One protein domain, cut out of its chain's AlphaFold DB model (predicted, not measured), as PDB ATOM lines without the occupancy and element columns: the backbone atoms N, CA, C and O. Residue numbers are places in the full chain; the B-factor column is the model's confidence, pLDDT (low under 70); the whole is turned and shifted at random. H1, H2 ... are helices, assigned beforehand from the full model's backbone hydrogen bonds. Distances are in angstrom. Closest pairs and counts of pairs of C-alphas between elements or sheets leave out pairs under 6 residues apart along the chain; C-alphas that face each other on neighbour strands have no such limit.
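This is residues 1041 to 1106 of the 1222 residues of the protein "Dna-directed rna polymerase ii subunit rpb1" of Cystoisospora suis (UniProt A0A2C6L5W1). What is the main picture? H1 and H2 fold back on each other as a helical hairpin, and the long helix H3 packs on H1, while H2 and H3 are apart. The end of H3, residues 1100 to 1106, sticks out. How is it made up? The printed part has 66 residues with three named helices, H1, H2 and H3 in that order, and no named strand; its class is all helix. It is only just compact, close to loose, with a radius of gyration of the C-alphas of 12.6 A, and only just elongated, with spans of 42 by 21 by 16 A.

Where does the first helix lie? H1 is residues 1042 to 1055, 20.1 A long from first to last C-alpha, and begins with C-alpha 1042 at (-1.166, 31.981, 17.986). What follows? H2 is residues 1060 to 1073, 19.9 A long. H3 is residues 1079 to 1106, 40.9 A long, and ends with C-alpha 1106 at (20.153, 5.448, 1.437).

How do H1 and H2 stand? They touch as a hairpin, opposite ways at a shallow tilt of 27 degrees; their closest C-alphas, those of Ile 1045 and Leu 1066, are 6.6 A apart. And H1 and H3? They touch and run the same way at a shallow tilt of 29 degrees; their closest C-alphas, those of Ala 1053 and Val 1092, are 5.2 A apart. What do the backbones show? In H1 and H2 every O i to N i+4 pair is within hydrogen-bond range, in H3 23 of 24.

How far does it reach? The two C-alphas farthest apart, those of Asp 1075 and Thr 1106, are 42.1 A apart. Is it continuous? The printed part has no cut, and the links H1 to H2 and H2 to H3 are tight. Where is confidence low? The mean pLDDT of the printed part is 80.1; residues 1057, 1060 to 1061, 1100 and 1102 to 1106 are under 70.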
ATOM      1  N   THR A1041      -4.257  28.725  20.010       88.25
ATOM      2  CA  THR A1041      -3.832  30.135  20.041       88.25
ATOM      3  C   THR A1041      -2.652  30.375  19.091       88.25
ATOM      4  O   THR A1041      -2.037  29.436  18.586       88.25
ATOM      5  N   ALA A1042      -2.342  31.642  18.794       81.62
ATOM      6  CA  ALA A1042      -1.166  31.981  17.986       81.62
ATOM      7  C   ALA A1042       0.127  31.413  18.611       81.62
ATOM      8  O   ALA A1042       0.947  30.820  17.915       81.62
ATOM      9  N   GLU A1043       0.228  31.519  19.934       85.50
ATOM     10  CA  GLU A1043       1.294  30.999  20.792       85.50
ATOM     11  C   GLU A1043       1.357  29.462  20.767       85.50
ATOM     12  O   GLU A1043       2.358  28.906  20.327       85.50
ATOM     13  N   GLU A1044       0.248  28.759  21.044       89.38
ATOM     14  CA  GLU A1044       0.172  27.288  20.972       89.38
ATOM     15  C   GLU A1044       0.532  26.738  19.575       89.38
ATOM     16  O   GLU A1044       1.038  25.620  19.450       89.38
ATOM     17  N   ILE A1045       0.272  27.498  18.501       89.00
ATOM     18  CA  ILE A1045       0.672  27.137  17.130       89.00
ATOM     19  C   ILE A1045       2.187  27.296  16.929       89.00
ATOM     20  O   ILE A1045       2.786  26.438  16.274       89.00
ATOM     21  N   VAL A1046       2.802  28.349  17.480       88.69
ATOM     22  CA  VAL A1046       4.264  28.536  17.474       88.69
ATOM     23  C   VAL A1046       4.935  27.446  18.311       88.69
ATOM     24  O   VAL A1046       5.823  26.773  17.797       88.69
ATOM     25  N   ASP A1047       4.450  27.161  19.519       90.81
ATOM     26  CA  ASP A1047       4.971  26.091  20.382       90.81
ATOM     27  C   ASP A1047       4.878  24.712  19.729       90.81
ATOM     28  O   ASP A1047       5.843  23.946  19.728       90.81
ATOM     29  N   CYS A1048       3.746  24.400  19.088       89.88
ATOM     30  CA  CYS A1048       3.602  23.163  18.325       89.88
ATOM     31  C   CYS A1048       4.614  23.064  17.171       89.88
ATOM     32  O   CYS A1048       5.071  21.964  16.860       89.88
ATOM     33  N   LEU A1049       4.974  24.176  16.521       87.94
ATOM     34  CA  LEU A1049       5.981  24.178  15.458       87.94
ATOM     35  C   LEU A1049       7.416  24.147  15.996       87.94
ATOM     36  O   LEU A1049       8.232  23.427  15.425       87.94
ATOM     37  N   ASN A1050       7.707  24.826  17.106       86.19
ATOM     38  CA  ASN A1050       8.971  24.720  17.838       86.19
ATOM     39  C   ASN A1050       9.212  23.274  18.291       86.19
ATOM     40  O   ASN A1050      10.271  22.706  18.030       86.19
ATOM     41  N   ALA A1051       8.207  22.621  18.881       84.88
ATOM     42  CA  ALA A1051       8.266  21.207  19.241       84.88
ATOM     43  C   ALA A1051       8.515  20.303  18.019       84.88
ATOM     44  O   ALA A1051       9.325  19.379  18.090       84.88
ATOM     45  N   VAL A1052       7.880  20.577  16.875       85.44
ATOM     46  CA  VAL A1052       8.104  19.840  15.616       85.44
ATOM     47  C   VAL A1052       9.506  20.079  15.034       85.44
ATOM     48  O   VAL A1052      10.125  19.137  14.542       85.44
ATOM     49  N   ALA A1053      10.031  21.303  15.114       79.69
ATOM     50  CA  ALA A1053      11.388  21.633  14.688       79.69
ATOM     51  C   ALA A1053      12.438  20.933  15.568       79.69
ATOM     52  O   ALA A1053      13.332  20.271  15.042       79.69
ATOM     53  N   ASN A1054      12.275  21.004  16.894       81.50
ATOM     54  CA  ASN A1054      13.196  20.440  17.885       81.50
ATOM     55  C   ASN A1054      13.180  18.903  17.924       81.50
ATOM     56  O   ASN A1054      14.221  18.283  18.123       81.50
ATOM     57  N   THR A1055      12.022  18.268  17.715       81.88
ATOM     58  CA  THR A1055      11.931  16.795  17.620       81.88
ATOM     59  C   THR A1055      12.370  16.253  16.259       81.88
ATOM     60  O   THR A1055      12.673  15.066  16.149       81.88
ATOM     61  N   GLY A1056      12.382  17.084  15.211       79.31
ATOM     62  CA  GLY A1056      12.765  16.712  13.843       79.31
ATOM     63  C   GLY A1056      11.808  15.745  13.127       79.31
ATOM     64  O   GLY A1056      12.026  15.443  11.954       79.31
ATOM     65  N   TRP A1057      10.751  15.268  13.795       65.94
ATOM     66  CA  TRP A1057       9.857  14.213  13.307       65.94
ATOM     67  C   TRP A1057       8.387  14.552  13.563       65.94
ATOM     68  O   TRP A1057       7.929  14.617  14.701       65.94
ATOM     69  N   VAL A1058       7.602  14.680  12.491       82.06
ATOM     70  CA  VAL A1058       6.152  14.901  12.569       82.06
ATOM     71  C   VAL A1058       5.420  14.153  11.457       82.06
ATOM     72  O   VAL A1058       5.919  14.010  10.342       82.06
ATOM     73  N   ARG A1059       4.192  13.700  11.729       77.94
ATOM     74  CA  ARG A1059       3.303  13.192  10.676       77.94
ATOM     75  C   ARG A1059       2.860  14.348   9.776       77.94
ATOM     76  O   ARG A1059       2.340  15.345  10.279       77.94
ATOM     77  N   PHE A1060       2.957  14.178   8.455       67.69
ATOM     78  CA  PHE A1060       2.499  15.168   7.465       67.69
ATOM     79  C   PHE A1060       1.064  15.666   7.711       67.69
ATOM     80  O   PHE A1060       0.779  16.839   7.489       67.69
ATOM     81  N   SER A1061       0.173  14.813   8.231       68.12
ATOM     82  CA  SER A1061      -1.191  15.190   8.626       68.12
ATOM     83  C   SER A1061      -1.231  16.283   9.700       68.12
ATOM     84  O   SER A1061      -2.043  17.200   9.604       68.12
ATOM     85  N   SER A1062      -0.360  16.199  10.709       77.31
ATOM     86  CA  SER A1062      -0.300  17.152  11.822       77.31
ATOM     87  C   SER A1062       0.355  18.460  11.384       77.31
ATOM     88  O   SER A1062      -0.178  19.529  11.666       77.31
ATOM     89  N   LEU A1063       1.437  18.385  10.598       83.56
ATOM     90  CA  LEU A1063       2.062  19.570  10.006       83.56
ATOM     91  C   LEU A1063       1.092  20.314   9.072       83.56
ATOM     92  O   LEU A1063       0.954  21.528   9.171       83.56
ATOM     93  N   HIS A1064       0.353  19.599   8.220       76.00
ATOM     94  CA  HIS A1064      -0.675  20.194   7.364       76.00
ATOM     95  C   HIS A1064      -1.823  20.830   8.169       76.00
ATOM     96  O   HIS A1064      -2.364  21.851   7.747       76.00
ATOM     97  N   LEU A1065      -2.187  20.281   9.337       78.19
ATOM     98  CA  LEU A1065      -3.157  20.915  10.238       78.19
ATOM     99  C   LEU A1065      -2.605  22.205  10.866       78.19
ATOM    100  O   LEU A1065      -3.318  23.205  10.852       78.19
ATOM    101  N   LEU A1066      -1.353  22.218  11.335       85.62
ATOM    102  CA  LEU A1066      -0.698  23.426  11.858       85.62
ATOM    103  C   LEU A1066      -0.585  24.511  10.778       85.62
ATOM    104  O   LEU A1066      -1.101  25.610  10.965       85.62
ATOM    105  N   LEU A1067      -0.041  24.178   9.601       82.81
ATOM    106  CA  LEU A1067       0.034  25.078   8.441       82.81
ATOM    107  C   LEU A1067      -1.346  25.634   8.052       82.81
ATOM    108  O   LEU A1067      -1.499  26.826   7.791       82.81
ATOM    109  N   ARG A1068      -2.387  24.794   8.072       81.94
ATOM    110  CA  ARG A1068      -3.763  25.227   7.801       81.94
ATOM    111  C   ARG A1068      -4.310  26.159   8.882       81.94
ATOM    112  O   ARG A1068      -5.071  27.060   8.533       81.94
ATOM    113  N   SER A1069      -3.958  25.963  10.153       83.44
ATOM    114  CA  SER A1069      -4.323  26.868  11.250       83.44
ATOM    115  C   SER A1069      -3.642  28.230  11.098       83.44
ATOM    116  O   SER A1069      -4.345  29.237  11.130       83.44
ATOM    117  N   ILE A1070      -2.339  28.267  10.795       88.25
ATOM    118  CA  ILE A1070      -1.600  29.502  10.465       88.25
ATOM    119  C   ILE A1070      -2.318  30.265   9.343       88.25
ATOM    120  O   ILE A1070      -2.724  31.409   9.531       88.25
ATOM    121  N   CYS A1071      -2.600  29.607   8.210       77.19
ATOM    122  CA  CYS A1071      -3.306  30.203   7.067       77.19
ATOM    123  C   CYS A1071      -4.766  30.627   7.351       77.19
ATOM    124  O   CYS A1071      -5.421  31.196   6.471       77.19
ATOM    125  N   ASN A1072      -5.314  30.321   8.531       77.88
ATOM    126  CA  ASN A1072      -6.622  30.796   8.986       77.88
ATOM    127  C   ASN A1072      -6.523  31.929  10.025       77.88
ATOM    128  O   ASN A1072      -7.508  32.653  10.169       77.88
ATOM    129  N   ARG A1073      -5.382  32.059  10.722       80.25
ATOM    130  CA  ARG A1073      -5.141  32.959  11.866       80.25
ATOM    131  C   ARG A1073      -3.993  33.959  11.635       80.25
ATOM    132  O   ARG A1073      -3.474  34.501  12.596       80.25
ATOM    133  N   THR A1074      -3.590  34.225  10.386       71.94
ATOM    134  CA  THR A1074      -2.496  35.165  10.013       71.94
ATOM    135  C   THR A1074      -2.578  36.535  10.689       71.94
ATOM    136  O   THR A1074      -1.562  37.195  10.914       71.94
ATOM    137  N   ASP A1075      -3.803  36.948  10.993       76.88
ATOM    138  CA  ASP A1075      -4.155  38.257  11.525       76.88
ATOM    139  C   ASP A1075      -4.044  38.283  13.072       76.88
ATOM    140  O   ASP A1075      -3.925  39.360  13.646       76.88
ATOM    141  N   ASP A1076      -4.007  37.110  13.726       86.50
ATOM    142  CA  ASP A1076      -3.995  36.928  15.188       86.50
ATOM    143  C   ASP A1076      -2.571  36.903  15.794       86.50
ATOM    144  O   ASP A1076      -2.430  37.007  17.010       86.50
ATOM    145  N   PHE A1077      -1.516  36.731  14.984       85.88
ATOM    146  CA  PHE A1077      -0.126  36.663  15.470       85.88
ATOM    147  C   PHE A1077       0.463  38.061  15.718       85.88
ATOM    148  O   PHE A1077       0.393  38.935  14.842       85.88
ATOM    149  N   LEU A1078       1.126  38.251  16.860       89.62
ATOM    150  CA  LEU A1078       1.941  39.437  17.161       89.62
ATOM    151  C   LEU A1078       3.185  39.531  16.244       89.62
ATOM    152  O   LEU A1078       3.529  38.546  15.588       89.62
ATOM    153  N   PRO A1079       3.865  40.696  16.146       85.88
ATOM    154  CA  PRO A1079       5.079  40.837  15.334       85.88
ATOM    155  C   PRO A1079       6.192  39.858  15.737       85.88
ATOM    156  O   PRO A1079       6.694  39.138  14.882       85.88
ATOM    157  N   GLU A1080       6.482  39.750  17.034       83.50
ATOM    158  CA  GLU A1080       7.464  38.812  17.606       83.50
ATOM    159  C   GLU A1080       7.121  37.360  17.229       83.50
ATOM    160  O   GLU A1080       7.905  36.663  16.588       83.50
ATOM    161  N   GLN A1081       5.866  36.959  17.459       85.94
ATOM    162  CA  GLN A1081       5.349  35.641  17.074       85.94
ATOM    163  C   GLN A1081       5.440  35.363  15.562       85.94
ATOM    164  O   GLN A1081       5.463  34.201  15.164       85.94
ATOM    165  N   LYS A1082       5.475  36.386  14.692       86.62
ATOM    166  CA  LYS A1082       5.680  36.218  13.238       86.62
ATOM    167  C   LYS A1082       7.147  35.966  12.887       86.62
ATOM    168  O   LYS A1082       7.407  35.254  11.913       86.62
ATOM    169  N   GLU A1083       8.088  36.493  13.663       84.62
ATOM    170  CA  GLU A1083       9.517  36.196  13.524       84.62
ATOM    171  C   GLU A1083       9.808  34.764  13.999       84.62
ATOM    172  O   GLU A1083      10.344  33.970  13.218       84.62
ATOM    173  N   ASP A1084       9.312  34.378  15.181       86.12
ATOM    174  CA  ASP A1084       9.386  32.999  15.694       86.12
ATOM    175  C   ASP A1084       8.752  31.991  14.729       86.12
ATOM    176  O   ASP A1084       9.347  30.963  14.396       86.12
ATOM    177  N   LEU A1085       7.558  32.298  14.214       88.25
ATOM    178  CA  LEU A1085       6.864  31.486  13.216       88.25
ATOM    179  C   LEU A1085       7.685  31.327  11.928       88.25
ATOM    180  O   LEU A1085       7.703  30.246  11.338       88.25
ATOM    181  N   THR A1086       8.382  32.378  11.490       86.56
ATOM    182  CA  THR A1086       9.240  32.334  10.297       86.56
ATOM    183  C   THR A1086      10.463  31.446  10.540       86.56
ATOM    184  O   THR A1086      10.769  30.593   9.702       86.56
ATOM    185  N   TYR A1087      11.106  31.569  11.706       88.25
ATOM    186  CA  TYR A1087      12.208  30.700  12.126       88.25
ATOM    187  C   TYR A1087      11.770  29.228  12.227       88.25
ATOM    188  O   TYR A1087      12.396  28.349  11.631       88.25
ATOM    189  N   CYS A1088      10.632  28.961  12.878       84.00
ATOM    190  CA  CYS A1088      10.012  27.639  12.972       84.00
ATOM    191  C   CYS A1088       9.790  27.006  11.592       84.00
ATOM    192  O   CYS A1088      10.186  25.864  11.347       84.00
ATOM    193  N   LEU A1089       9.160  27.741  10.670       87.44
ATOM    194  CA  LEU A1089       8.863  27.247   9.324       87.44
ATOM    195  C   LEU A1089      10.142  26.957   8.529       87.44
ATOM    196  O   LEU A1089      10.207  25.933   7.844       87.44
ATOM    197  N   GLN A1090      11.178  27.790   8.667       88.06
ATOM    198  CA  GLN A1090      12.481  27.560   8.042       88.06
ATOM    199  C   GLN A1090      13.195  26.329   8.630       88.06
ATOM    200  O   GLN A1090      13.752  25.523   7.880       88.06
ATOM    201  N   ALA A1091      13.135  26.125   9.950       80.62
ATOM    202  CA  ALA A1091      13.678  24.939  10.610       80.62
ATOM    203  C   ALA A1091      12.972  23.653  10.140       80.62
ATOM    204  O   ALA A1091      13.635  22.698   9.732       80.62
ATOM    205  N   VAL A1092      11.635  23.645  10.083       80.50
ATOM    206  CA  VAL A1092      10.854  22.505   9.570       80.50
ATOM    207  C   VAL A1092      11.133  22.243   8.085       80.50
ATOM    208  O   VAL A1092      11.296  21.088   7.687       80.50
ATOM    209  N   GLN A1093      11.255  23.288   7.259       85.62
ATOM    210  CA  GLN A1093      11.634  23.163   5.849       85.62
ATOM    211  C   GLN A1093      13.025  22.530   5.688       85.62
ATOM    212  O   GLN A1093      13.205  21.653   4.838       85.62
ATOM    213  N   ASN A1094      13.994  22.924   6.518       82.38
ATOM    214  CA  ASN A1094      15.339  22.350   6.520       82.38
ATOM    215  C   ASN A1094      15.335  20.878   6.965       82.38
ATOM    216  O   ASN A1094      15.934  20.048   6.281       82.38
ATOM    217  N   SER A1095      14.607  20.523   8.027       76.00
ATOM    218  CA  SER A1095      14.467  19.130   8.485       76.00
ATOM    219  C   SER A1095      13.819  18.228   7.425       76.00
ATOM    220  O   SER A1095      14.339  17.150   7.125       76.00
ATOM    221  N   LEU A1096      12.747  18.690   6.769       75.62
ATOM    222  CA  LEU A1096      12.122  17.975   5.647       75.62
ATOM    223  C   LEU A1096      13.081  17.819   4.456       75.62
ATOM    224  O   LEU A1096      13.161  16.741   3.864       75.62
ATOM    225  N   ARG A1097      13.840  18.869   4.116       81.12
ATOM    226  CA  ARG A1097      14.847  18.837   3.043       81.12
ATOM    227  C   ARG A1097      15.951  17.823   3.342       81.12
ATOM    228  O   ARG A1097      16.305  17.047   2.455       81.12
ATOM    229  N   LEU A1098      16.444  17.786   4.582       76.31
ATOM    230  CA  LEU A1098      17.454  16.828   5.035       76.31
ATOM    231  C   LEU A1098      16.938  15.385   4.962       76.31
ATOM    232  O   LEU A1098      17.623  14.544   4.376       76.31
ATOM    233  N   HIS A1099      15.716  15.107   5.439       70.75
ATOM    234  CA  HIS A1099      15.097  13.778   5.319       70.75
ATOM    235  C   HIS A1099      14.998  13.334   3.851       70.75
ATOM    236  O   HIS A1099      15.480  12.261   3.493       70.75
ATOM    237  N   MET A1100      14.477  14.199   2.973       69.88
ATOM    238  CA  MET A1100      14.331  13.926   1.535       69.88
ATOM    239  C   MET A1100      15.674  13.700   0.817       69.88
ATOM    240  O   MET A1100      15.732  12.965  -0.169       69.88
ATOM    241  N   THR A1101      16.773  14.304   1.289       74.25
ATOM    242  CA  THR A1101      18.124  14.003   0.776       74.25
ATOM    243  C   THR A1101      18.723  12.725   1.364       74.25
ATOM    244  O   THR A1101      19.355  11.968   0.629       74.25
ATOM    245  N   SER A1102      18.484  12.444   2.648       62.25
ATOM    246  CA  SER A1102      18.932  11.220   3.325       62.25
ATOM    247  C   SER A1102      18.304   9.979   2.690       62.25
ATOM    248  O   SER A1102      18.999   9.025   2.350       62.25
ATOM    249  N   GLU A1103      17.003  10.036   2.409       56.00
ATOM    250  CA  GLU A1103      16.237   8.959   1.781       56.00
ATOM    251  C   GLU A1103      16.668   8.687   0.327       56.00
ATOM    252  O   GLU A1103      16.649   7.545  -0.133       56.00
ATOM    253  N   LYS A1104      17.163   9.701  -0.396       61.53
ATOM    254  CA  LYS A1104      17.831   9.493  -1.694       61.53
ATOM    255  C   LYS A1104      19.222   8.871  -1.530       61.53
ATOM    256  O   LYS A1104      19.586   7.979  -2.295       61.53
ATOM    257  N   ALA A1105      19.990   9.285  -0.522       53.72
ATOM    258  CA  ALA A1105      21.319   8.735  -0.254       53.72
ATOM    259  C   ALA A1105      21.274   7.253   0.169       53.72
ATOM    260  O   ALA A1105      22.071   6.450  -0.322       53.72
ATOM    261  N   THR A1106      20.323   6.851   1.019       53.12
ATOM    262  CA  THR A1106      20.153   5.448   1.437       53.12
ATOM    263  C   THR A1106      19.708   4.551   0.282       53.12
ATOM    264  O   THR A1106      20.267   3.464   0.117       53.12
TER     265      THR A1106